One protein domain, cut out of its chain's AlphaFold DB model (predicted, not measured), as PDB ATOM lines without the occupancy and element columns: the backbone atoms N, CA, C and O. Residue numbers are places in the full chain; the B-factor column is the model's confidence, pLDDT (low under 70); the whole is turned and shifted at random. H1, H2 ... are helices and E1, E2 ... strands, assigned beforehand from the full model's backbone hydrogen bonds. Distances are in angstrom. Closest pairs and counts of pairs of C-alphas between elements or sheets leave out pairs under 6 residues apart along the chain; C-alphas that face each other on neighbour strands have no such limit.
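What this domain is: This is residues 74 to 141 of the 307 residues of the protein "zf-CRD domain-containing protein" of Corchorus capsularis (UniProt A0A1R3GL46). With little regular structure, this domain is mostly long loops about a small two-stranded hairpin, E1 and E2, with short helix H1 near E2 and H2 apart from E1 and H1. H1 lies at one end of the longest axis, the loop at Gly 116 at the other. The 68 printed residues run H1, E1, E2, H2; the sheet is antiparallel, the class mixed, with only 16 residues in named elements. It is compact, radius of gyration of the C-alphas 11.1 A, spanning 32 by 27 by 19 A.

Where its parts are: E1 is residues 92 to 94, 6.6 A, from C-alpha 92 at (74.162, 131.529, 124.510). E2 is 101 to 103, 7.0 A; H1 75 to 78, 6.0 A. H2 is 123 to 128, 8.6 A, ending at C-alpha 128 (88.746, 133.701, 133.698).

How they stand to each other: In the hairpin, antiparallel at 145 degrees, N 93 and O 102 are within hydrogen-bond range at 2.8 A. The closest C-alphas of H1 and E2, Pro 75 and Met 102, are 7.5 A apart. Each O i to N i+4 pair in H2 is within hydrogen-bond range; H1 is too short for one.

The domain as a whole: The C-alphas of Gly 78 and Gly 116 are farthest apart, 32.0 A. The printed part has no cut; links H1 to E1 and E2 to H2 are long. Residue 135 is under pLDDT 70.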
ATOM      1  N   CYS A  74      72.034 135.604 131.266       89.12
ATOM      2  CA  CYS A  74      73.467 135.747 131.071       89.12
ATOM      3  C   CYS A  74      73.967 137.080 131.669       89.12
ATOM      4  O   CYS A  74      73.494 138.137 131.238       89.12
ATOM      5  N   PRO A  75      74.986 137.062 132.550       88.50
ATOM      6  CA  PRO A  75      75.604 138.271 133.106       88.50
ATOM      7  C   PRO A  75      76.037 139.313 132.058       88.50
ATOM      8  O   PRO A  75      75.925 140.516 132.286       88.50
ATOM      9  N   GLN A  76      76.504 138.863 130.887       91.19
ATOM     10  CA  GLN A  76      77.054 139.736 129.839       91.19
ATOM     11  C   GLN A  76      76.009 140.363 128.907       91.19
ATOM     12  O   GLN A  76      76.353 141.173 128.047       91.19
ATOM     13  N   CYS A  77      74.731 140.017 129.056       89.50
ATOM     14  CA  CYS A  77      73.655 140.702 128.336       89.50
ATOM     15  C   CYS A  77      73.280 142.034 129.002       89.50
ATOM     16  O   CYS A  77      72.943 142.989 128.307       89.50
ATOM     17  N   GLY A  78      73.344 142.107 130.336       82.19
ATOM     18  CA  GLY A  78      73.044 143.328 131.091       82.19
ATOM     19  C   GLY A  78      74.257 144.246 131.273       82.19
ATOM     20  O   GLY A  78      74.118 145.470 131.282       82.19
ATOM     21  N   ALA A  79      75.453 143.666 131.370       85.25
ATOM     22  CA  ALA A  79      76.685 144.388 131.659       85.25
ATOM     23  C   ALA A  79      77.816 143.996 130.705       85.25
ATOM     24  O   ALA A  79      77.877 142.878 130.203       85.25
ATOM     25  N   GLU A  80      78.735 144.927 130.479       91.06
ATOM     26  CA  GLU A  80      80.009 144.612 129.841       91.06
ATOM     27  C   GLU A  80      80.943 144.003 130.890       91.06
ATOM     28  O   GLU A  80      81.164 144.596 131.946       91.06
ATOM     29  N   ILE A  81      81.462 142.808 130.611       88.62
ATOM     30  CA  ILE A  81      82.406 142.101 131.478       88.62
ATOM     31  C   ILE A  81      83.648 141.818 130.647       88.62
ATOM     32  O   ILE A  81      83.548 141.178 129.600       88.62
ATOM     33  N   ASP A  82      84.793 142.302 131.127       86.56
ATOM     34  CA  ASP A  82      86.099 142.123 130.481       86.56
ATOM     35  C   ASP A  82      86.121 142.594 129.013       86.56
ATOM     36  O   ASP A  82      86.604 141.911 128.112       86.56
ATOM     37  N   GLY A  83      85.504 143.752 128.751       87.69
ATOM     38  CA  GLY A  83      85.423 144.338 127.409       87.69
ATOM     39  C   GLY A  83      84.407 143.677 126.473       87.69
ATOM     40  O   GLY A  83      84.320 144.050 125.304       87.69
ATOM     41  N   PHE A  84      83.642 142.682 126.944       89.75
ATOM     42  CA  PHE A  84      82.644 141.981 126.139       89.75
ATOM     43  C   PHE A  84      81.231 142.156 126.697       89.75
ATOM     44  O   PHE A  84      80.959 141.901 127.874       89.75
ATOM     45  N   ARG A  85      80.309 142.530 125.808       91.69
ATOM     46  CA  ARG A  85      78.864 142.577 126.044       91.69
ATOM     47  C   ARG A  85      78.163 141.789 124.943       91.69
ATOM     48  O   ARG A  85      78.476 141.964 123.764       91.69
ATOM     49  N   CYS A  86      77.202 140.951 125.317       92.06
ATOM     50  CA  CYS A  86      76.394 140.217 124.351       92.06
ATOM     51  C   CYS A  86      75.600 141.188 123.466       92.06
ATOM     52  O   CYS A  86      75.030 142.171 123.939       92.06
ATOM     53  N   ASN A  87      75.522 140.873 122.176       89.12
ATOM     54  CA  ASN A  87      74.649 141.538 121.213       89.12
ATOM     55  C   ASN A  87      73.448 140.640 120.858       89.12
ATOM     56  O   ASN A  87      73.348 139.501 121.314       89.12
ATOM     57  N   GLN A  88      72.556 141.129 119.993       86.94
ATOM     58  CA  GLN A  88      71.347 140.405 119.568       86.94
ATOM     59  C   GLN A  88      71.626 139.076 118.839       86.94
ATOM     60  O   GLN A  88      70.761 138.209 118.798       86.94
ATOM     61  N   HIS A  89      72.827 138.897 118.285       88.25
ATOM     62  CA  HIS A  89      73.236 137.693 117.553       88.25
ATOM     63  C   HIS A  89      74.093 136.744 118.402       88.25
ATOM     64  O   HIS A  89      74.552 135.713 117.912       88.25
ATOM     65  N   THR A  90      74.352 137.089 119.666       91.31
ATOM     66  CA  THR A  90      75.207 136.283 120.534       91.31
ATOM     67  C   THR A  90      74.472 135.010 120.929       91.31
ATOM     68  O   THR A  90      73.467 135.037 121.643       91.31
ATOM     69  N   ILE A  91      74.988 133.873 120.464       91.75
ATOM     70  CA  ILE A  91      74.486 132.556 120.851       91.75
ATOM     71  C   ILE A  91      74.873 132.312 122.305       91.75
ATOM     72  O   ILE A  91      76.028 132.503 122.680       91.75
ATOM     73  N   HIS A  92      73.920 131.860 123.114       93.31
ATOM     74  CA  HIS A  92      74.162 131.529 124.510       93.31
ATOM     75  C   HIS A  92      74.207 130.018 124.717       93.31
ATOM     76  O   HIS A  92      73.387 129.270 124.187       93.31
ATOM     77  N   LEU A  93      75.167 129.582 125.520       94.38
ATOM     78  CA  LEU A  93      75.345 128.215 125.971       94.38
ATOM     79  C   LEU A  93      74.790 128.092 127.388       94.38
ATOM     80  O   LEU A  93      75.109 128.902 128.262       94.38
ATOM     81  N   GLN A  94      73.995 127.054 127.629       94.94
ATOM     82  CA  GLN A  94      73.524 126.726 128.968       94.94
ATOM     83  C   GLN A  94      74.521 125.793 129.659       94.94
ATOM     84  O   GLN A  94      74.915 124.772 129.099       94.94
ATOM     85  N   CYS A  95      74.940 126.113 130.879       95.00
ATOM     86  CA  CYS A  95      75.831 125.264 131.659       95.00
ATOM     87  C   CYS A  95      75.111 123.991 132.117       95.00
ATOM     88  O   CYS A  95      74.094 124.052 132.804       95.00
ATOM     89  N   GLN A  96      75.697 122.829 131.836       95.88
ATOM     90  CA  GLN A  96      75.150 121.537 132.242       95.88
ATOM     91  C   GLN A  96      75.096 121.348 133.769       95.88
ATOM     92  O   GLN A  96      74.283 120.563 134.255       95.88
ATOM     93  N   ALA A  97      75.982 122.009 134.519       93.62
ATOM     94  CA  ALA A  97      76.113 121.815 135.962       93.62
ATOM     95  C   ALA A  97      75.207 122.743 136.790       93.62
ATOM     96  O   ALA A  97      74.580 122.276 137.737       93.62
ATOM     97  N   CYS A  98      75.129 124.036 136.454       92.62
ATOM     98  CA  CYS A  98      74.325 125.013 137.205       92.62
ATOM     99  C   CYS A  98      73.087 125.532 136.463       92.62
ATOM    100  O   CYS A  98      72.296 126.251 137.062       92.62
ATOM    101  N   GLY A  99      72.924 125.225 135.172       91.69
ATOM    102  CA  GLY A  99      71.828 125.737 134.344       91.69
ATOM    103  C   GLY A  99      71.964 127.202 133.910       91.69
ATOM    104  O   GLY A  99      71.119 127.667 133.149       91.69
ATOM    105  N   GLY A 100      73.001 127.920 134.356       91.56
ATOM    106  CA  GLY A 100      73.230 129.322 133.995       91.56
ATOM    107  C   GLY A 100      73.735 129.518 132.575       91.56
ATOM    108  O   GLY A 100      74.308 128.605 131.977       91.56
ATOM    109  N   MET A 101      73.537 130.723 132.043       92.69
ATOM    110  CA  MET A 101      73.870 131.050 130.659       92.69
ATOM    111  C   MET A 101      75.234 131.733 130.556       92.69
ATOM    112  O   MET A 101      75.614 132.517 131.422       92.69
ATOM    113  N   MET A 102      75.951 131.461 129.470       93.25
ATOM    114  CA  MET A 102      77.168 132.168 129.055       93.25
ATOM    115  C   MET A 102      77.148 132.378 127.540       93.25
ATOM    116  O   MET A 102      76.520 131.581 126.841       93.25
ATOM    117  N   PRO A 103      77.794 133.415 126.995       93.56
ATOM    118  CA  PRO A 103      77.891 133.562 125.548       93.56
ATOM    119  C   PRO A 103      78.847 132.517 124.967       93.56
ATOM    120  O   PRO A 103      79.868 132.197 125.571       93.56
ATOM    121  N   SER A 104      78.530 132.004 123.784       92.81
ATOM    122  CA  SER A 104      79.433 131.163 122.999       92.81
ATOM    123  C   SER A 104      80.546 132.032 122.421       92.81
ATOM    124  O   SER A 104      80.269 132.950 121.642       92.81
ATOM    125  N   ARG A 105      81.797 131.762 122.802       88.69
ATOM    126  CA  ARG A 105      82.972 132.501 122.326       88.69
ATOM    127  C   ARG A 105      83.998 131.535 121.742       88.69
ATOM    128  O   ARG A 105      84.624 130.778 122.470       88.69
ATOM    129  N   ALA A 106      84.179 131.590 120.423       77.12
ATOM    130  CA  ALA A 106      85.198 130.800 119.725       77.12
ATOM    131  C   ALA A 106      86.600 131.431 119.804       77.12
ATOM    132  O   ALA A 106      87.597 130.735 119.654       77.12
ATOM    133  N   ASP A 107      86.667 132.739 120.061       73.31
ATOM    134  CA  ASP A 107      87.903 133.527 119.979       73.31
ATOM    135  C   ASP A 107      88.709 133.534 121.292       73.31
ATOM    136  O   ASP A 107      89.658 134.302 121.435       73.31
ATOM    137  N   MET A 108      88.300 132.731 122.279       73.88
ATOM    138  CA  MET A 108      88.949 132.644 123.588       73.88
ATOM    139  C   MET A 108      89.811 131.395 123.719       73.88
ATOM    140  O   MET A 108      89.520 130.347 123.144       73.88
ATOM    141  N   ASN A 109      90.854 131.510 124.540       74.50
ATOM    142  CA  ASN A 109      91.716 130.383 124.886       74.50
ATOM    143  C   ASN A 109      91.022 129.423 125.867       74.50
ATOM    144  O   ASN A 109      91.381 128.249 125.971       74.50
ATOM    145  N   GLU A 110      90.026 129.918 126.597       77.31
ATOM    146  CA  GLU A 110      89.273 129.189 127.597       77.31
ATOM    147  C   GLU A 110      88.151 128.384 126.945       77.31
ATOM    148  O   GLU A 110      87.190 128.916 126.392       77.31
ATOM    149  N   THR A 111      88.253 127.062 127.045       88.88
ATOM    150  CA  THR A 111      87.214 126.164 126.542       88.88
ATOM    151  C   THR A 111      85.919 126.292 127.346       88.88
ATOM    152  O   THR A 111      85.929 126.475 128.563       88.88
ATOM    153  N   GLN A 112      84.787 126.153 126.656       93.75
ATOM    154  CA  GLN A 112      83.440 126.126 127.237       93.75
ATOM    155  C   GLN A 112      82.799 124.729 127.158       93.75
ATOM    156  O   GLN A 112      81.680 124.527 127.638       93.75
ATOM    157  N   HIS A 113      83.507 123.755 126.573       95.00
ATOM    158  CA  HIS A 113      83.025 122.400 126.317       95.00
ATOM    159  C   HIS A 113      83.960 121.357 126.927       95.00
ATOM    160  O   HIS A 113      85.180 121.395 126.753       95.00
ATOM    161  N   CYS A 114      83.381 120.376 127.613       96.25
ATOM    162  CA  CYS A 114      84.137 119.241 128.116       96.25
ATOM    163  C   CYS A 114      84.541 118.315 126.973       96.25
ATOM    164  O   CYS A 114      83.685 117.691 126.359       96.25
ATOM    165  N   LEU A 115      85.844 118.114 126.779       95.06
ATOM    166  CA  LEU A 115      86.362 117.242 125.720       95.06
ATOM    167  C   LEU A 115      85.956 115.761 125.895       95.06
ATOM    168  O   LEU A 115      86.000 114.968 124.960       95.06
ATOM    169  N   GLY A 116      85.574 115.359 127.111       95.62
ATOM    170  CA  GLY A 116      85.172 113.986 127.411       95.62
ATOM    171  C   GLY A 116      83.700 113.661 127.133       95.62
ATOM    172  O   GLY A 116      83.369 112.478 127.043       95.62
ATOM    173  N   CYS A 117      82.817 114.663 127.049       96.81
ATOM    174  CA  CYS A 117      81.370 114.452 126.884       96.81
ATOM    175  C   CYS A 117      80.640 115.507 126.040       96.81
ATOM    176  O   CYS A 117      79.416 115.443 125.944       96.81
ATOM    177  N   ASP A 118      81.360 116.490 125.499       95.75
ATOM    178  CA  ASP A 118      80.911 117.595 124.635       95.75
ATOM    179  C   ASP A 118      79.887 118.559 125.247       95.75
ATOM    180  O   ASP A 118      79.478 119.547 124.631       95.75
ATOM    181  N   LYS A 119      79.511 118.325 126.506       96.19
ATOM    182  CA  LYS A 119      78.607 119.197 127.252       96.19
ATOM    183  C   LYS A 119      79.290 120.505 127.640       96.19
ATOM    184  O   LYS A 119      80.502 120.563 127.849       96.19
ATOM    185  N   THR A 120      78.469 121.532 127.784       96.00
ATOM    186  CA  THR A 120      78.852 122.910 128.081       96.00
ATOM    187  C   THR A 120      79.008 123.154 129.578       96.00
ATOM    188  O   THR A 120      78.153 122.768 130.379       96.00
ATOM    189  N   PHE A 121      80.083 123.835 129.973       95.69
ATOM    190  CA  PHE A 121      80.375 124.167 131.369       95.69
ATOM    191  C   PHE A 121      80.922 125.582 131.494       95.69
ATOM    192  O   PHE A 121      81.856 125.960 130.794       95.69
ATOM    193  N   CYS A 122      80.364 126.355 132.422       93.62
ATOM    194  CA  CYS A 122      80.692 127.771 132.558       93.62
ATOM    195  C   CYS A 122      81.816 128.081 133.556       93.62
ATOM    196  O   CYS A 122      82.253 129.224 133.628       93.62
ATOM    197  N   GLY A 123      82.291 127.083 134.315       92.50
ATOM    198  CA  GLY A 123      83.254 127.284 135.403       92.50
ATOM    199  C   GLY A 123      84.569 127.922 134.947       92.50
ATOM    200  O   GLY A 123      84.987 128.914 135.532       92.50
ATOM    201  N   ALA A 124      85.189 127.402 133.883       92.62
ATOM    202  CA  ALA A 124      86.434 127.959 133.341       92.62
ATOM    203  C   ALA A 124      86.229 129.369 132.765       92.62
ATOM    204  O   ALA A 124      86.986 130.284 133.080       92.62
ATOM    205  N   TYR A 125      85.156 129.549 131.989       93.19
ATOM    206  CA  TYR A 125      84.808 130.816 131.352       93.19
ATOM    207  C   TYR A 125      84.615 131.951 132.367       93.19
ATOM    208  O   TYR A 125      85.284 132.981 132.313       93.19
ATOM    209  N   TRP A 126      83.724 131.753 133.340       91.81
ATOM    210  CA  TRP A 126      83.425 132.789 134.325       91.81
ATOM    211  C   TRP A 126      84.563 133.012 135.313       91.81
ATOM    212  O   TRP A 126      84.774 134.145 135.737       91.81
ATOM    213  N   HIS A 127      85.340 131.972 135.629       91.38
ATOM    214  CA  HIS A 127      86.544 132.122 136.439       91.38
ATOM    215  C   HIS A 127      87.583 133.025 135.759       91.38
ATOM    216  O   HIS A 127      88.120 133.919 136.412       91.38
ATOM    217  N   ALA A 128      87.823 132.853 134.455       90.12
ATOM    218  CA  ALA A 128      88.746 133.701 133.698       90.12
ATOM    219  C   ALA A 128      88.315 135.177 133.700       90.12
ATOM    220  O   ALA A 128      89.138 136.066 133.902       90.12
ATOM    221  N   HIS A 129      87.008 135.427 133.611       89.00
ATOM    222  CA  HIS A 129      86.424 136.768 133.700       89.00
ATOM    223  C   HIS A 129      86.160 137.255 135.135       89.00
ATOM    224  O   HIS A 129      85.547 138.306 135.327       89.00
ATOM    225  N   ARG A 130      86.617 136.513 136.155       89.00
ATOM    226  CA  ARG A 130      86.464 136.839 137.586       89.00
ATOM    227  C   ARG A 130      85.011 137.064 138.018       89.00
ATOM    228  O   ARG A 130      84.747 137.796 138.971       89.00
ATOM    229  N   VAL A 131      84.069 136.419 137.335       87.25
ATOM    230  CA  VAL A 131      82.651 136.448 137.689       87.25
ATOM    231  C   VAL A 131      82.400 135.396 138.759       87.25
ATOM    232  O   VAL A 131      82.585 134.199 138.542       87.25
ATOM    233  N   THR A 132      81.978 135.852 139.933       81.69
ATOM    234  CA  THR A 132      81.620 134.985 141.056       81.69
ATOM    235  C   THR A 132      80.137 134.628 141.035       81.69
ATOM    236  O   THR A 132      79.331 135.263 140.357       81.69
ATOM    237  N   GLN A 133      79.769 133.606 141.808       77.44
ATOM    238  CA  GLN A 133      78.376 133.203 141.977       77.44
ATOM    239  C   GLN A 133      77.530 134.376 142.499       77.44
ATOM    240  O   GLN A 133      77.917 135.048 143.453       77.44
ATOM    241  N   SER A 134      76.384 134.607 141.862       74.19
ATOM    242  CA  SER A 134      75.386 135.607 142.247       74.19
ATOM    243  C   SER A 134      74.011 134.946 142.308       74.19
ATOM    244  O   SER A 134      73.759 133.972 141.598       74.19
ATOM    245  N   ASP A 135      73.108 135.483 143.127       69.62
ATOM    246  CA  ASP A 135      71.734 134.977 143.246       69.62
ATOM    247  C   ASP A 135      70.922 135.170 141.954       69.62
ATOM    248  O   ASP A 135      69.972 134.432 141.700       69.62
ATOM    249  N   LEU A 136      71.319 136.138 141.119       77.12
ATOM    250  CA  LEU A 136      70.669 136.448 139.841       77.12
ATOM    251  C   LEU A 136      71.167 135.567 138.692       77.12
ATOM    252  O   LEU A 136      70.432 135.306 137.740       77.12
ATOM    253  N   HIS A 137      72.417 135.106 138.774       82.19
ATOM    254  CA  HIS A 137      73.065 134.358 137.704       82.19
ATOM    255  C   HIS A 137      73.782 133.136 138.280       82.19
ATOM    256  O   HIS A 137      74.847 133.273 138.894       82.19
ATOM    257  N   PRO A 138      73.238 131.923 138.077       88.44
ATOM    258  CA  PRO A 138      73.878 130.719 138.573       88.44
ATOM    259  C   PRO A 138      75.185 130.473 137.812       88.44
ATOM    260  O   PRO A 138      75.190 130.130 136.632       88.44
ATOM    261  N   VAL A 139      76.313 130.613 138.505       91.56
ATOM    262  CA  VAL A 139      77.663 130.417 137.962       91.56
ATOM    263  C   VAL A 139      78.368 129.317 138.746       91.56
ATOM    264  O   VAL A 139      78.316 129.279 139.975       91.56
ATOM    265  N   CYS A 140      79.015 128.393 138.036       91.62
ATOM    266  CA  CYS A 140      79.809 127.344 138.660       91.62
ATOM    267  C   CYS A 140      81.161 127.865 139.155       91.62
ATOM    268  O   CYS A 140      81.802 128.673 138.491       91.62
ATOM    269  N   ASN A 141      81.653 127.291 140.255       88.94
ATOM    270  CA  ASN A 141      83.054 127.438 140.647       88.94
ATOM    271  C   ASN A 141      83.990 126.754 139.624       88.94
ATOM    272  O   ASN A 141      83.610 125.772 138.974       88.94
TER     273      ASN A 141